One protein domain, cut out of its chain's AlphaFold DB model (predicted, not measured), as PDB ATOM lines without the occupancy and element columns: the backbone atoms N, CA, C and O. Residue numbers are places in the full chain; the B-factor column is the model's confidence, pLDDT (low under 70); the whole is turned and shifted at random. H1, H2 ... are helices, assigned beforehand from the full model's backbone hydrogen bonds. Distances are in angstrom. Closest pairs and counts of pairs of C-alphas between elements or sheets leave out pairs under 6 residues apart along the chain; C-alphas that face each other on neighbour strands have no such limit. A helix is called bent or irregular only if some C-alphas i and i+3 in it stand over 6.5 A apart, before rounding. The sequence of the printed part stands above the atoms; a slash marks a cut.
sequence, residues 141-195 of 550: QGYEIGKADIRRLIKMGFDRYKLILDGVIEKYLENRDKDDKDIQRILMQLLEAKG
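AT A GLANCE: This is residues 141 to 195 of the 550 residues of an uncharacterized protein of Rhizophagus irregularis (UniProt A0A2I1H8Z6). Four short helices form a small rounded cluster: H3 and H4 pack on each other at a steep angle, H1 lies near both, and the short H2 sits near H1 and the first residues of H3. Contacts between the helices are few. The 55 printed residues, class all helix, hold H1 to H4 in that order and no named strand; the whole is compact, radius of gyration of the C-alphas 10.2 A, spans 27 by 25 by 19 A.

IN THESE COORDINATES: H1, residues 147 to 155, starts at C-alpha (95.083, 136.127, 83.064) and is 12.5 A long. H2 is residues 160 to 164, 6.4 A. H3 is residues 168 to 175, 10.7 A. H4, residues 180 to 193, is 19.5 A long and ends at C-alpha (93.110, 128.930, 108.912).

HOW THE PARTS SIT: H3 and H4 touch, closest C-alphas Asn 175 and Ile 183 at 6.4 A, with a steep tilt of 45 degrees, opposite ways. H1 is near H3 and H4, with 7 and 6 pairs of C-alphas within 10 A. H2 is close but not clearly touching H1 and H3; its closest C-alphas are Arg 160 to Ile 154, 8.0 A, and Leu 163 to Ile 169, 6.5 A. H2 and H4 are only just apart, 8.3 A at the closest. In H1, H2, H3 and H4 every O i to N i+4 pair is within hydrogen-bond range.

THE WHOLE: The C-alphas of Ala 148 and Gly 195, the two farthest apart, are 27.9 A apart. The printed part has no cut, and its three links are tight. Confidence is under 70 at residues 141 to 142, 157 to 167 and 191 to 195.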
ATOM      1  N   GLN A 141      96.852 122.564  86.563       59.66
ATOM      2  CA  GLN A 141      96.179 122.026  87.754       59.66
ATOM      3  C   GLN A 141      94.655 121.857  87.583       59.66
ATOM      4  O   GLN A 141      93.975 121.410  88.504       59.66
ATOM      5  N   GLY A 142      94.105 122.184  86.407       68.00
ATOM      6  CA  GLY A 142      92.694 121.985  86.072       68.00
ATOM      7  C   GLY A 142      91.768 123.145  86.447       68.00
ATOM      8  O   GLY A 142      90.551 123.004  86.319       68.00
ATOM      9  N   TYR A 143      92.306 124.289  86.882       72.94
ATOM     10  CA  TYR A 143      91.510 125.471  87.212       72.94
ATOM     11  C   TYR A 143      91.281 126.369  85.989       72.94
ATOM     12  O   TYR A 143      92.216 126.791  85.311       72.94
ATOM     13  N   GLU A 144      90.022 126.737  85.740       81.00
ATOM     14  CA  GLU A 144      89.645 127.699  84.697       81.00
ATOM     15  C   GLU A 144      89.734 129.143  85.229       81.00
ATOM     16  O   GLU A 144      88.733 129.734  85.642       81.00
ATOM     17  N   ILE A 145      90.938 129.724  85.230       80.81
ATOM     18  CA  ILE A 145      91.183 131.111  85.664       80.81
ATOM     19  C   ILE A 145      91.751 131.974  84.528       80.81
ATOM     20  O   ILE A 145      92.600 131.541  83.752       80.81
ATOM     21  N   GLY A 146      91.293 133.224  84.411       80.94
ATOM     22  CA  GLY A 146      91.790 134.147  83.396       80.94
ATOM     23  C   GLY A 146      93.081 134.862  83.810       80.94
ATOM     24  O   GLY A 146      93.307 135.181  84.973       80.94
ATOM     25  N   LYS A 147      93.903 135.260  82.832       80.38
ATOM     26  CA  LYS A 147      95.083 136.127  83.064       80.38
ATOM     27  C   LYS A 147      94.751 137.435  83.799       80.38
ATOM     28  O   LYS A 147      95.579 137.963  84.534       80.38
ATOM     29  N   ALA A 148      93.550 137.979  83.592       79.56
ATOM     30  CA  ALA A 148      93.086 139.182  84.286       79.56
ATOM     31  C   ALA A 148      92.854 138.941  85.787       79.56
ATOM     32  O   ALA A 148      93.131 139.825  86.595       79.56
ATOM     33  N   ASP A 149      92.408 137.742  86.145       82.25
ATOM     34  CA  ASP A 149      92.131 137.337  87.519       82.25
ATOM     35  C   ASP A 149      93.429 137.097  88.298       82.25
ATOM     36  O   ASP A 149      93.586 137.574  89.420       82.25
ATOM     37  N   ILE A 150      94.420 136.479  87.648       77.12
ATOM     38  CA  ILE A 150      95.777 136.333  88.193       77.12
ATOM     39  C   ILE A 150      96.410 137.712  88.430       77.12
ATOM     40  O   ILE A 150      96.931 137.969  89.513       77.12
ATOM     41  N   ARG A 151      96.290 138.655  87.476       78.75
ATOM     42  CA  ARG A 151      96.746 140.048  87.688       78.75
ATOM     43  C   ARG A 151      96.059 140.697  88.878       78.75
ATOM     44  O   ARG A 151      96.689 141.445  89.618       78.75
ATOM     45  N   ARG A 152      94.755 140.463  89.030       81.81
ATOM     46  CA  ARG A 152      93.965 141.014  90.130       81.81
ATOM     47  C   ARG A 152      94.485 140.496  91.472       81.81
ATOM     48  O   ARG A 152      94.680 141.297  92.376       81.81
ATOM     49  N   LEU A 153      94.778 139.201  91.582       75.56
ATOM     50  CA  LEU A 153      95.341 138.596  92.792       75.56
ATOM     51  C   LEU A 153      96.749 139.106  93.135       75.56
ATOM     52  O   LEU A 153      97.003 139.442  94.290       75.56
ATOM     53  N   ILE A 154      97.633 139.242  92.143       71.25
ATOM     54  CA  ILE A 154      98.980 139.810  92.344       71.25
ATOM     55  C   ILE A 154      98.878 141.246  92.877       71.25
ATOM     56  O   ILE A 154      99.536 141.598  93.853       71.25
ATOM     57  N   LYS A 155      97.968 142.058  92.316       77.50
ATOM     58  CA  LYS A 155      97.684 143.417  92.816       77.50
ATOM     59  C   LYS A 155      97.140 143.446  94.246       77.50
ATOM     60  O   LYS A 155      97.318 144.447  94.930       77.50
ATOM     61  N   MET A 156      96.498 142.367  94.697       73.19
ATOM     62  CA  MET A 156      96.039 142.192  96.079       73.19
ATOM     63  C   MET A 156      97.152 141.695  97.029       73.19
ATOM     64  O   MET A 156      96.880 141.443  98.201       73.19
ATOM     65  N   GLY A 157      98.401 141.569  96.559       62.22
ATOM     66  CA  GLY A 157      99.554 141.168  97.375       62.22
ATOM     67  C   GLY A 157      99.746 139.653  97.508       62.22
ATOM     68  O   GLY A 157     100.510 139.200  98.365       62.22
ATOM     69  N   PHE A 158      99.060 138.860  96.677       65.00
ATOM     70  CA  PHE A 158      99.261 137.415  96.608       65.00
ATOM     71  C   PHE A 158     100.385 137.105  95.619       65.00
ATOM     72  O   PHE A 158     100.217 137.208  94.405       65.00
ATOM     73  N   ASP A 159     101.544 136.749  96.167       61.66
ATOM     74  CA  ASP A 159     102.700 136.285  95.405       61.66
ATOM     75  C   ASP A 159     102.473 134.892  94.784       61.66
ATOM     76  O   ASP A 159     101.501 134.188  95.074       61.66
ATOM     77  N   ARG A 160     103.404 134.483  93.915       56.78
ATOM     78  CA  ARG A 160     103.381 133.196  93.204       56.78
ATOM     79  C   ARG A 160     103.193 132.001  94.138       56.78
ATOM     80  O   ARG A 160     102.458 131.083  93.789       56.78
ATOM     81  N   TYR A 161     103.831 132.009  95.304       52.50
ATOM     82  CA  TYR A 161     103.760 130.895  96.245       52.50
ATOM     83  C   TYR A 161     102.370 130.798  96.861       52.50
ATOM     84  O   TYR A 161     101.779 129.723  96.860       52.50
ATOM     85  N   LYS A 162     101.796 131.932  97.279       63.84
ATOM     86  CA  LYS A 162     100.426 131.984  97.807       63.84
ATOM     87  C   LYS A 162      99.378 131.574  96.776       63.84
ATOM     88  O   LYS A 162      98.374 130.985  97.150       63.84
ATOM     89  N   LEU A 163      99.607 131.867  95.496       61.47
ATOM     90  CA  LEU A 163      98.699 131.497  94.407       61.47
ATOM     91  C   LEU A 163      98.689 130.003  94.087       61.47
ATOM     92  O   LEU A 163      97.688 129.506  93.585       61.47
ATOM     93  N   ILE A 164      99.785 129.299  94.363       62.25
ATOM     94  CA  ILE A 164      99.923 127.860  94.104       62.25
ATOM     95  C   ILE A 164      99.508 127.033  95.336       62.25
ATOM     96  O   ILE A 164      99.356 125.816  95.241       62.25
ATOM     97  N   LEU A 165      99.278 127.675  96.492       63.88
ATOM     98  CA  LEU A 165      98.772 126.992  97.680       63.88
ATOM     99  C   LEU A 165      97.383 126.407  97.429       63.88
ATOM    100  O   LEU A 165      96.466 127.076  96.937       63.88
ATOM    101  N   ASP A 166      97.241 125.148  97.834       62.28
ATOM    102  CA  ASP A 166      96.025 124.376  97.644       62.28
ATOM    103  C   ASP A 166      94.796 125.124  98.188       62.28
ATOM    104  O   ASP A 166      94.812 125.690  99.287       62.28
ATOM    105  N   GLY A 167      93.721 125.160  97.403       65.44
ATOM    106  CA  GLY A 167      92.464 125.836  97.727       65.44
ATOM    107  C   GLY A 167      92.443 127.369  97.600       65.44
ATOM    108  O   GLY A 167      91.358 127.939  97.680       65.44
ATOM    109  N   VAL A 168      93.563 128.073  97.373       73.56
ATOM    110  CA  VAL A 168      93.549 129.550  97.222       73.56
ATOM    111  C   VAL A 168      92.850 129.974  95.928       73.56
ATOM    112  O   VAL A 168      91.986 130.853  95.950       73.56
ATOM    113  N   ILE A 169      93.167 129.318  94.810       80.12
ATOM    114  CA  ILE A 169      92.528 129.580  93.510       80.12
ATOM    115  C   ILE A 169      91.054 129.179  93.527       80.12
ATOM    116  O   ILE A 169      90.207 129.936  93.056       80.12
ATOM    117  N   GLU A 170      90.722 128.038  94.130       82.00
ATOM    118  CA  GLU A 170      89.339 127.588  94.302       82.00
ATOM    119  C   GLU A 170      88.522 128.612  95.104       82.00
ATOM    120  O   GLU A 170      87.480 129.089  94.648       82.00
ATOM    121  N   LYS A 171      89.050 129.054  96.252       81.44
ATOM    122  CA  LYS A 171      88.393 130.046  97.108       81.44
ATOM    123  C   LYS A 171      88.254 131.405  96.438       81.44
ATOM    124  O   LYS A 171      87.254 132.095  96.652       81.44
ATOM    125  N   TYR A 172      89.228 131.791  95.619       86.75
ATOM    126  CA  TYR A 172      89.137 132.987  94.797       86.75
ATOM    127  C   TYR A 172      88.008 132.866  93.766       86.75
ATOM    128  O   TYR A 172      87.174 133.764  93.675       86.75
ATOM    129  N   LEU A 173      87.933 131.751  93.035       84.69
ATOM    130  CA  LEU A 173      86.901 131.523  92.020       84.69
ATOM    131  C   LEU A 173      85.488 131.491  92.627       84.69
ATOM    132  O   LEU A 173      84.567 132.037  92.023       84.69
ATOM    133  N   GLU A 174      85.322 130.955  93.841       87.94
ATOM    134  CA  GLU A 174      84.060 131.002  94.601       87.94
ATOM    135  C   GLU A 174      83.619 132.429  94.971       87.94
ATOM    136  O   GLU A 174      82.430 132.689  95.164       87.94
ATOM    137  N   ASN A 175      84.571 133.355  95.118       86.00
ATOM    138  CA  ASN A 175      84.341 134.701  95.647       86.00
ATOM    139  C   ASN A 175      84.669 135.813  94.640       86.00
ATOM    140  O   ASN A 175      84.651 136.987  95.005       86.00
ATOM    141  N   ARG A 176      84.919 135.461  93.374       84.38
ATOM    142  CA  ARG A 176      85.394 136.359  92.306       84.38
ATOM    143  C   ARG A 176      84.531 137.601  92.077       84.38
ATOM    144  O   ARG A 176      85.046 138.618  91.622       84.38
ATOM    145  N   ASP A 177      83.242 137.528  92.403       87.56
ATOM    146  CA  ASP A 177      82.282 138.620  92.207       87.56
ATOM    147  C   ASP A 177      82.258 139.631  93.374       87.56
ATOM    148  O   ASP A 177      81.560 140.642  93.296       87.56
ATOM    149  N   LYS A 178      83.009 139.379  94.456       88.06
ATOM    150  CA  LYS A 178      83.170 140.309  95.586       88.06
ATOM    151  C   LYS A 178      84.206 141.392  95.275       88.06
ATOM    152  O   LYS A 178      84.969 141.287  94.310       88.06
ATOM    153  N   ASP A 179      84.229 142.449  96.083       88.94
ATOM    154  CA  ASP A 179      85.260 143.480  95.976       88.94
ATOM    155  C   ASP A 179      86.630 142.977  96.458       88.94
ATOM    156  O   ASP A 179      86.740 141.983  97.177       88.94
ATOM    157  N   ASP A 180      87.688 143.672  96.044       80.31
ATOM    158  CA  ASP A 180      89.074 143.252  96.274       80.31
ATOM    159  C   ASP A 180      89.429 143.152  97.765       80.31
ATOM    160  O   ASP A 180      90.186 142.261  98.143       80.31
ATOM    161  N   LYS A 181      88.859 144.004  98.630       80.00
ATOM    162  CA  LYS A 181      89.129 143.948 100.077       80.00
ATOM    163  C   LYS A 181      88.474 142.727 100.706       80.00
ATOM    164  O   LYS A 181      89.081 142.058 101.540       80.00
ATOM    165  N   ASP A 182      87.251 142.417 100.291       81.44
ATOM    166  CA  ASP A 182      86.543 141.226 100.744       81.44
ATOM    167  C   ASP A 182      87.224 139.940 100.271       81.44
ATOM    168  O   ASP A 182      87.400 139.019 101.069       81.44
ATOM    169  N   ILE A 183      87.660 139.884  99.009       82.56
ATOM    170  CA  ILE A 183      88.428 138.750  98.479       82.56
ATOM    171  C   ILE A 183      89.746 138.600  99.238       82.56
ATOM    172  O   ILE A 183      90.047 137.507  99.710       82.56
ATOM    173  N   GLN A 184      90.506 139.685  99.404       79.00
ATOM    174  CA  GLN A 184      91.777 139.668 100.123       79.00
ATOM    175  C   GLN A 184      91.597 139.154 101.553       79.00
ATOM    176  O   GLN A 184      92.317 138.249 101.963       79.00
ATOM    177  N   ARG A 185      90.588 139.645 102.283       79.31
ATOM    178  CA  ARG A 185      90.258 139.178 103.636       79.31
ATOM    179  C   ARG A 185      89.888 137.696 103.671       79.31
ATOM    180  O   ARG A 185      90.366 136.982 104.542       79.31
ATOM    181  N   ILE A 186      89.068 137.218 102.733       77.94
ATOM    182  CA  ILE A 186      88.654 135.805 102.664       77.94
ATOM    183  C   ILE A 186      89.851 134.893 102.385       77.94
ATOM    184  O   ILE A 186      89.989 133.844 103.010       77.94
ATOM    185  N   LEU A 187      90.718 135.286 101.452       78.25
ATOM    186  CA  LEU A 187      91.911 134.519 101.109       78.25
ATOM    187  C   LEU A 187      92.951 134.568 102.232       78.25
ATOM    188  O   LEU A 187      93.582 133.559 102.515       78.25
ATOM    189  N   MET A 188      93.091 135.699 102.921       73.88
ATOM    190  CA  MET A 188      93.988 135.824 104.069       73.88
ATOM    191  C   MET A 188      93.491 134.999 105.261       73.88
ATOM    192  O   MET A 188      94.279 134.270 105.845       73.88
ATOM    193  N   GLN A 189      92.181 134.982 105.528       73.81
ATOM    194  CA  GLN A 189      91.565 134.081 106.511       73.81
ATOM    195  C   GLN A 189      91.733 132.605 106.140       73.81
ATOM    196  O   GLN A 189      91.923 131.772 107.019       73.81
ATOM    197  N   LEU A 190      91.675 132.261 104.849       72.44
ATOM    198  CA  LEU A 190      91.977 130.907 104.384       72.44
ATOM    199  C   LEU A 190      93.442 130.545 104.666       72.44
ATOM    200  O   LEU A 190      93.714 129.441 105.129       72.44
ATOM    201  N   LEU A 191      94.372 131.465 104.407       61.69
ATOM    202  CA  LEU A 191      95.793 131.270 104.691       61.69
ATOM    203  C   LEU A 191      96.054 131.167 106.199       61.69
ATOM    204  O   LEU A 191      96.781 130.273 106.613       61.69
ATOM    205  N   GLU A 192      95.422 132.000 107.022       68.38
ATOM    206  CA  GLU A 192      95.477 131.940 108.490       68.38
ATOM    207  C   GLU A 192      94.898 130.629 109.032       68.38
ATOM    208  O   GLU A 192      95.544 129.959 109.834       68.38
ATOM    209  N   ALA A 193      93.732 130.201 108.538       66.94
ATOM    210  CA  ALA A 193      93.110 128.930 108.912       66.94
ATOM    211  C   ALA A 193      93.953 127.713 108.501       66.94
ATOM    212  O   ALA A 193      93.865 126.661 109.132       66.94
ATOM    213  N   LYS A 194      94.778 127.856 107.458       58.19
ATOM    214  CA  LYS A 194      95.752 126.852 107.012       58.19
ATOM    215  C   LYS A 194      97.146 127.024 107.643       58.19
ATOM    216  O   LYS A 194      98.047 126.264 107.309       58.19
ATOM    217  N   GLY A 195      97.330 127.978 108.561       49.25
ATOM    218  CA  GLY A 195      98.580 128.178 109.307       49.25
ATOM    219  C   GLY A 195      99.666 128.989 108.586       49.25
ATOM    220  O   GLY A 195     100.802 129.031 109.047       49.25
TER     221      GLY A 195